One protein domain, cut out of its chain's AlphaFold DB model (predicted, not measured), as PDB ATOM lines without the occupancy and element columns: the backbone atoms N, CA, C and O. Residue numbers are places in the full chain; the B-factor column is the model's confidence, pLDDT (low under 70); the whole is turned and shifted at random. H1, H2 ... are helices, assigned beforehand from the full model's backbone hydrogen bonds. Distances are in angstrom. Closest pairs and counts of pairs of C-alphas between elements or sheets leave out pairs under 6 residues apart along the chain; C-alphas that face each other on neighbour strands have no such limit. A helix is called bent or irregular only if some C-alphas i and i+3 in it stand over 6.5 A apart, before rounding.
ATOM      1  N   PRO A 928     133.829 138.791 123.296       83.06
ATOM      2  CA  PRO A 928     133.726 139.131 121.874       83.06
ATOM      3  C   PRO A 928     135.016 138.808 121.099       83.06
ATOM      4  O   PRO A 928     135.619 139.691 120.499       83.06
ATOM      5  N   THR A 929     135.472 137.556 121.129       86.19
ATOM      6  CA  THR A 929     136.620 137.131 120.312       86.19
ATOM      7  C   THR A 929     136.200 136.982 118.848       86.19
ATOM      8  O   THR A 929     135.026 136.716 118.584       86.19
ATOM      9  N   ARG A 930     137.117 137.091 117.878       86.31
ATOM     10  CA  ARG A 930     136.787 136.960 116.440       86.31
ATOM     11  C   ARG A 930     136.055 135.649 116.126       86.31
ATOM     12  O   ARG A 930     135.071 135.667 115.388       86.31
ATOM     13  N   LEU A 931     136.424 134.533 116.766       86.00
ATOM     14  CA  LEU A 931     135.666 133.277 116.673       86.00
ATOM     15  C   LEU A 931     134.209 133.421 117.153       86.00
ATOM     16  O   LEU A 931     133.291 132.930 116.499       86.00
ATOM     17  N   ASN A 932     133.976 134.098 118.277       85.31
ATOM     18  CA  ASN A 932     132.641 134.282 118.856       85.31
ATOM     19  C   ASN A 932     131.809 135.360 118.144       85.31
ATOM     20  O   ASN A 932     130.579 135.301 118.183       85.31
ATOM     21  N   ILE A 933     132.462 136.304 117.464       85.06
ATOM     22  CA  ILE A 933     131.858 137.269 116.540       85.06
ATOM     23  C   ILE A 933     131.376 136.535 115.276       85.06
ATOM     24  O   ILE A 933     130.184 136.579 114.966       85.06
ATOM     25  N   SER A 934     132.250 135.754 114.632       84.56
ATOM     26  CA  SER A 934     131.911 134.927 113.461       84.56
ATOM     27  C   SER A 934     130.787 133.919 113.759       84.56
ATOM     28  O   SER A 934     129.798 133.856 113.029       84.56
ATOM     29  N   ARG A 935     130.839 133.220 114.906       84.38
ATOM     30  CA  ARG A 935     129.765 132.320 115.395       84.38
ATOM     31  C   ARG A 935     128.393 132.995 115.573       84.38
ATOM     32  O   ARG A 935     127.400 132.287 115.730       84.38
ATOM     33  N   ARG A 936     128.314 134.332 115.588       79.12
ATOM     34  CA  ARG A 936     127.057 135.102 115.665       79.12
ATOM     35  C   ARG A 936     126.560 135.605 114.306       79.12
ATOM     36  O   ARG A 936     125.572 136.335 114.276       79.12
ATOM     37  N   GLY A 937     127.209 135.225 113.204       79.81
ATOM     38  CA  GLY A 937     126.862 135.695 111.860       79.81
ATOM     39  C   GLY A 937     127.238 137.159 111.613       79.81
ATOM     40  O   GLY A 937     126.635 137.803 110.761       79.81
ATOM     41  N   ILE A 938     128.196 137.694 112.377       81.12
ATOM     42  CA  ILE A 938     128.808 138.995 112.100       81.12
ATOM     43  C   ILE A 938     129.994 138.735 111.173       81.12
ATOM     44  O   ILE A 938     130.901 137.981 111.534       81.12
ATOM     45  N   ASP A 939     129.958 139.341 109.990       79.25
ATOM     46  CA  ASP A 939     131.014 139.206 108.990       79.25
ATOM     47  C   ASP A 939     132.304 139.909 109.441       79.25
ATOM     48  O   ASP A 939     132.256 140.998 110.020       79.25
ATOM     49  N   ILE A 940     133.444 139.256 109.214       83.75
ATOM     50  CA  ILE A 940     134.782 139.725 109.590       83.75
ATOM     51  C   ILE A 940     135.837 139.155 108.636       83.75
ATOM     52  O   ILE A 940     135.858 137.960 108.352       83.75
ATOM     53  N   GLU A 941     136.779 140.004 108.226       82.88
ATOM     54  CA  GLU A 941     137.842 139.690 107.255       82.88
ATOM     55  C   GLU A 941     138.722 138.491 107.657       82.88
ATOM     56  O   GLU A 941     139.297 137.815 106.805       82.88
ATOM     57  N   SER A 942     138.860 138.221 108.959       86.88
ATOM     58  CA  SER A 942     139.600 137.066 109.462       86.88
ATOM     59  C   SER A 942     139.196 136.677 110.884       86.88
ATOM     60  O   SER A 942     139.010 137.530 111.752       86.88
ATOM     61  N   ILE A 943     139.164 135.368 111.151       88.62
ATOM     62  CA  ILE A 943     139.053 134.796 112.503       88.62
ATOM     63  C   ILE A 943     140.408 134.659 113.222       88.62
ATOM     64  O   ILE A 943     140.445 134.197 114.363       88.62
ATOM     65  N   LEU A 944     141.525 135.013 112.575       89.69
ATOM     66  CA  LEU A 944     142.874 134.868 113.131       89.69
ATOM     67  C   LEU A 944     143.176 135.931 114.196       89.69
ATOM     68  O   LEU A 944     142.694 137.062 114.127       89.69
ATOM     69  N   CYS A 945     143.991 135.557 115.178       86.56
ATOM     70  CA  CYS A 945     144.405 136.388 116.303       86.56
ATOM     71  C   CYS A 945     145.323 137.538 115.848       86.56
ATOM     72  O   CYS A 945     146.406 137.268 115.320       86.56
ATOM     73  N   PRO A 946     144.961 138.814 116.087       82.62
ATOM     74  CA  PRO A 946     145.738 139.963 115.621       82.62
ATOM     75  C   PRO A 946     147.107 140.086 116.304       82.62
ATOM     76  O   PRO A 946     148.005 140.701 115.743       82.62
ATOM     77  N   MET A 947     147.294 139.474 117.481       82.94
ATOM     78  CA  MET A 947     148.552 139.546 118.237       82.94
ATOM     79  C   MET A 947     149.604 138.519 117.793       82.94
ATOM     80  O   MET A 947     150.747 138.603 118.231       82.94
ATOM     81  N   CYS A 948     149.239 137.514 116.985       85.00
ATOM     82  CA  CYS A 948     150.175 136.460 116.567       85.00
ATOM     83  C   CYS A 948     150.040 135.990 115.111       85.00
ATOM     84  O   CYS A 948     150.904 135.246 114.657       85.00
ATOM     85  N   GLY A 949     148.957 136.336 114.404       84.75
ATOM     86  CA  GLY A 949     148.651 135.909 113.030       84.75
ATOM     87  C   GLY A 949     148.319 134.418 112.849       84.75
ATOM     88  O   GLY A 949     147.519 134.062 111.992       84.75
ATOM     89  N   ASN A 950     148.882 133.542 113.681       83.31
ATOM     90  CA  ASN A 950     149.074 132.123 113.367       83.31
ATOM     91  C   ASN A 950     147.984 131.168 113.891       83.31
ATOM     92  O   ASN A 950     148.095 129.957 113.706       83.31
ATOM     93  N   ALA A 951     146.954 131.665 114.583       87.00
ATOM     94  CA  ALA A 951     145.896 130.831 115.162       87.00
ATOM     95  C   ALA A 951     144.560 131.575 115.281       87.00
ATOM     96  O   ALA A 951     144.519 132.803 115.312       87.00
ATOM     97  N   VAL A 952     143.461 130.823 115.389       89.62
ATOM     98  CA  VAL A 952     142.102 131.366 115.563       89.62
ATOM     99  C   VAL A 952     141.955 132.077 116.911       89.62
ATOM    100  O   VAL A 952     142.279 131.528 117.968       89.62
ATOM    101  N   GLU A 953     141.398 133.285 116.883       90.44
ATOM    102  CA  GLU A 953     141.152 134.098 118.068       90.44
ATOM    103  C   GLU A 953     139.961 133.561 118.885       90.44
ATOM    104  O   GLU A 953     138.788 133.895 118.682       90.44
ATOM    105  N   SER A 954     140.288 132.694 119.837       87.25
ATOM    106  CA  SER A 954     139.381 132.148 120.846       87.25
ATOM    107  C   SER A 954     139.785 132.618 122.242       87.25
ATOM    108  O   SER A 954     140.928 133.021 122.463       87.25
ATOM    109  N   THR A 955     138.871 132.513 123.207       85.06
ATOM    110  CA  THR A 955     139.149 132.784 124.629       85.06
ATOM    111  C   THR A 955     140.327 131.953 125.143       85.06
ATOM    112  O   THR A 955     141.260 132.495 125.730       85.06
ATOM    113  N   SER A 956     140.347 130.653 124.830       84.06
ATOM    114  CA  SER A 956     141.470 129.762 125.153       84.06
ATOM    115  C   SER A 956     142.795 130.227 124.527       84.06
ATOM    116  O   SER A 956     143.836 130.229 125.189       84.06
ATOM    117  N   HIS A 957     142.766 130.687 123.270       83.94
ATOM    118  CA  HIS A 957     143.971 131.181 122.612       83.94
ATOM    119  C   HIS A 957     144.494 132.476 123.237       83.94
ATOM    120  O   HIS A 957     145.662 132.513 123.621       83.94
ATOM    121  N   ILE A 958     143.646 133.501 123.389       85.62
ATOM    122  CA  ILE A 958     144.044 134.805 123.943       85.62
ATOM    123  C   ILE A 958     144.659 134.650 125.336       85.62
ATOM    124  O   ILE A 958     145.683 135.270 125.602       85.62
ATOM    125  N   PHE A 959     144.083 133.830 126.218       81.25
ATOM    126  CA  PHE A 959     144.531 133.775 127.614       81.25
ATOM    127  C   PHE A 959     145.624 132.738 127.902       81.25
ATOM    128  O   PHE A 959     146.398 132.952 128.832       81.25
ATOM    129  N   PHE A 960     145.737 131.649 127.125       81.88
ATOM    130  CA  PHE A 960     146.629 130.530 127.485       81.88
ATOM    131  C   PHE A 960     147.599 130.073 126.388       81.88
ATOM    132  O   PHE A 960     148.692 129.605 126.711       81.88
ATOM    133  N   THR A 961     147.245 130.166 125.096       83.88
ATOM    134  CA  THR A 961     148.077 129.565 124.025       83.88
ATOM    135  C   THR A 961     148.767 130.556 123.088       83.88
ATOM    136  O   THR A 961     149.741 130.166 122.438       83.88
ATOM    137  N   CYS A 962     148.351 131.825 123.063       88.81
ATOM    138  CA  CYS A 962     149.021 132.905 122.338       88.81
ATOM    139  C   CYS A 962     150.444 133.157 122.867       88.81
ATOM    140  O   CYS A 962     150.701 133.063 124.068       88.81
ATOM    141  N   GLN A 963     151.371 133.478 121.960       85.69
ATOM    142  CA  GLN A 963     152.785 133.679 122.280       85.69
ATOM    143  C   GLN A 963     152.994 134.864 123.235       85.69
ATOM    144  O   GLN A 963     153.593 134.693 124.293       85.69
ATOM    145  N   MET A 964     152.401 136.020 122.918       83.62
ATOM    146  CA  MET A 964     152.426 137.216 123.768       83.62
ATOM    147  C   MET A 964     151.912 136.923 125.186       83.62
ATOM    148  O   MET A 964     152.521 137.334 126.167       83.62
ATOM    149  N   SER A 965     150.824 136.165 125.313       80.12
ATOM    150  CA  SER A 965     150.216 135.844 126.611       80.12
ATOM    151  C   SER A 965     151.079 134.894 127.443       80.12
ATOM    152  O   SER A 965     151.180 135.065 128.656       80.12
ATOM    153  N   LYS A 966     151.771 133.943 126.801       82.06
ATOM    154  CA  LYS A 966     152.797 133.107 127.450       82.06
ATOM    155  C   LYS A 966     153.993 133.934 127.918       82.06
ATOM    156  O   LYS A 966     154.544 133.652 128.975       82.06
ATOM    157  N   GLU A 967     154.408 134.936 127.148       79.31
ATOM    158  CA  GLU A 967     155.514 135.833 127.507       79.31
ATOM    159  C   GLU A 967     155.144 136.794 128.639       79.31
ATOM    160  O   GLU A 967     155.946 136.986 129.548       79.31
ATOM    161  N   ILE A 968     153.919 137.328 128.645       74.38
ATOM    162  CA  ILE A 968     153.373 138.108 129.764       74.38
ATOM    163  C   ILE A 968     153.283 137.236 131.019       74.38
ATOM    164  O   ILE A 968     153.772 137.642 132.067       74.38
ATOM    165  N   LEU A 969     152.744 136.016 130.919       72.12
ATOM    166  CA  LEU A 969     152.666 135.100 132.060       72.12
ATOM    167  C   LEU A 969     154.061 134.784 132.624       72.12
ATOM    168  O   LEU A 969     154.257 134.891 133.827       72.12
ATOM    169  N   ARG A 970     155.054 134.513 131.763       73.75
ATOM    170  CA  ARG A 970     156.469 134.317 132.147       73.75
ATOM    171  C   ARG A 970     157.145 135.549 132.764       73.75
ATOM    172  O   ARG A 970     158.187 135.387 133.388       73.75
ATOM    173  N   LYS A 971     156.609 136.756 132.550       70.19
ATOM    174  CA  LYS A 971     157.065 138.015 133.170       70.19
ATOM    175  C   LYS A 971     156.319 138.363 134.466       70.19
ATOM    176  O   LYS A 971     156.706 139.317 135.122       70.19
ATOM    177  N   ILE A 972     155.246 137.636 134.788       65.75
ATOM    178  CA  ILE A 972     154.461 137.767 136.030       65.75
ATOM    179  C   ILE A 972     154.742 136.583 136.977       65.75
ATOM    180  O   ILE A 972     154.555 136.692 138.182       65.75
ATOM    181  N   SER A 973     155.204 135.447 136.442       63.28
ATOM    182  CA  SER A 973     155.704 134.283 137.189       63.28
ATOM    183  C   SER A 973     157.236 134.305 137.355       63.28
ATOM    184  O   SER A 973     157.882 133.254 137.292       63.28
ATOM    185  N   ARG A 974     157.804 135.505 137.440       44.25
ATOM    186  CA  ARG A 974     159.210 135.852 137.670       44.25
ATOM    187  C   ARG A 974     159.225 137.101 138.537       44.25
ATOM    188  O   ARG A 974     160.174 137.198 139.331       44.25
TER     189      ARG A 974
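AT A GLANCE: This is residues 928 to 974 of the 974 residues of the protein "RNA-directed DNA polymerase, eukaryota" of Tanacetum cinerariifolium (UniProt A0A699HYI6). Three short helices are strung one after another along a loose rod, H1 toward one end, H2 in the middle and H3 toward the other end. A long loop, residues 935 to 954, turns round at the H1 end and arches back to the start of H2. The printed part has 47 residues with three named helices, in the order H1, H2, H3, and no named strand; the class is all helix, with 22 residues, under half, in named elements. The whole is loose, with a radius of gyration of the C-alphas of 12.1 A, and spans 41 by 16 by 10 A.

IN THESE COORDINATES: H1 is residues 930 to 934, 6.1 A from first to last C-alpha, and begins at C-alpha 930, (136.787, 136.960, 116.440). H2 is residues 955 to 961, 9.5 A long, and begins at C-alpha 955, (139.149, 132.784, 124.629). H2 is irregular, but only just: C-alphas 958 and 961 are 6.6 A apart. H3, the longest helix, is residues 963 to 972, 14.4 A long, and ends at C-alpha 972, (154.461, 137.767, 136.030).

HOW THE PARTS SIT: H1 is apart from H2 and from H3. H2 and H3 only just touch, and only at the corner by their link, with 3 pairs of C-alphas within 8 A. Their closest C-alphas, those of Phe 959 and Ser 965, are 6.1 A apart. Their lines are about perpendicular, at 71 degrees, only just past steep. In H1, H2 and H3 every O i to N i+4 pair is within hydrogen-bond range.

THE WHOLE: The two C-alphas farthest apart, those of Gly 937 and Arg 974, the chain's last residue, are 41.4 A apart. The printed part has no cut. The link from H1 to H2 is long, 20 residues, and that from H2 to H3 is tight, 1 residue. The mean pLDDT of the printed part is 81.7, and residues 972 to 974 are under 70.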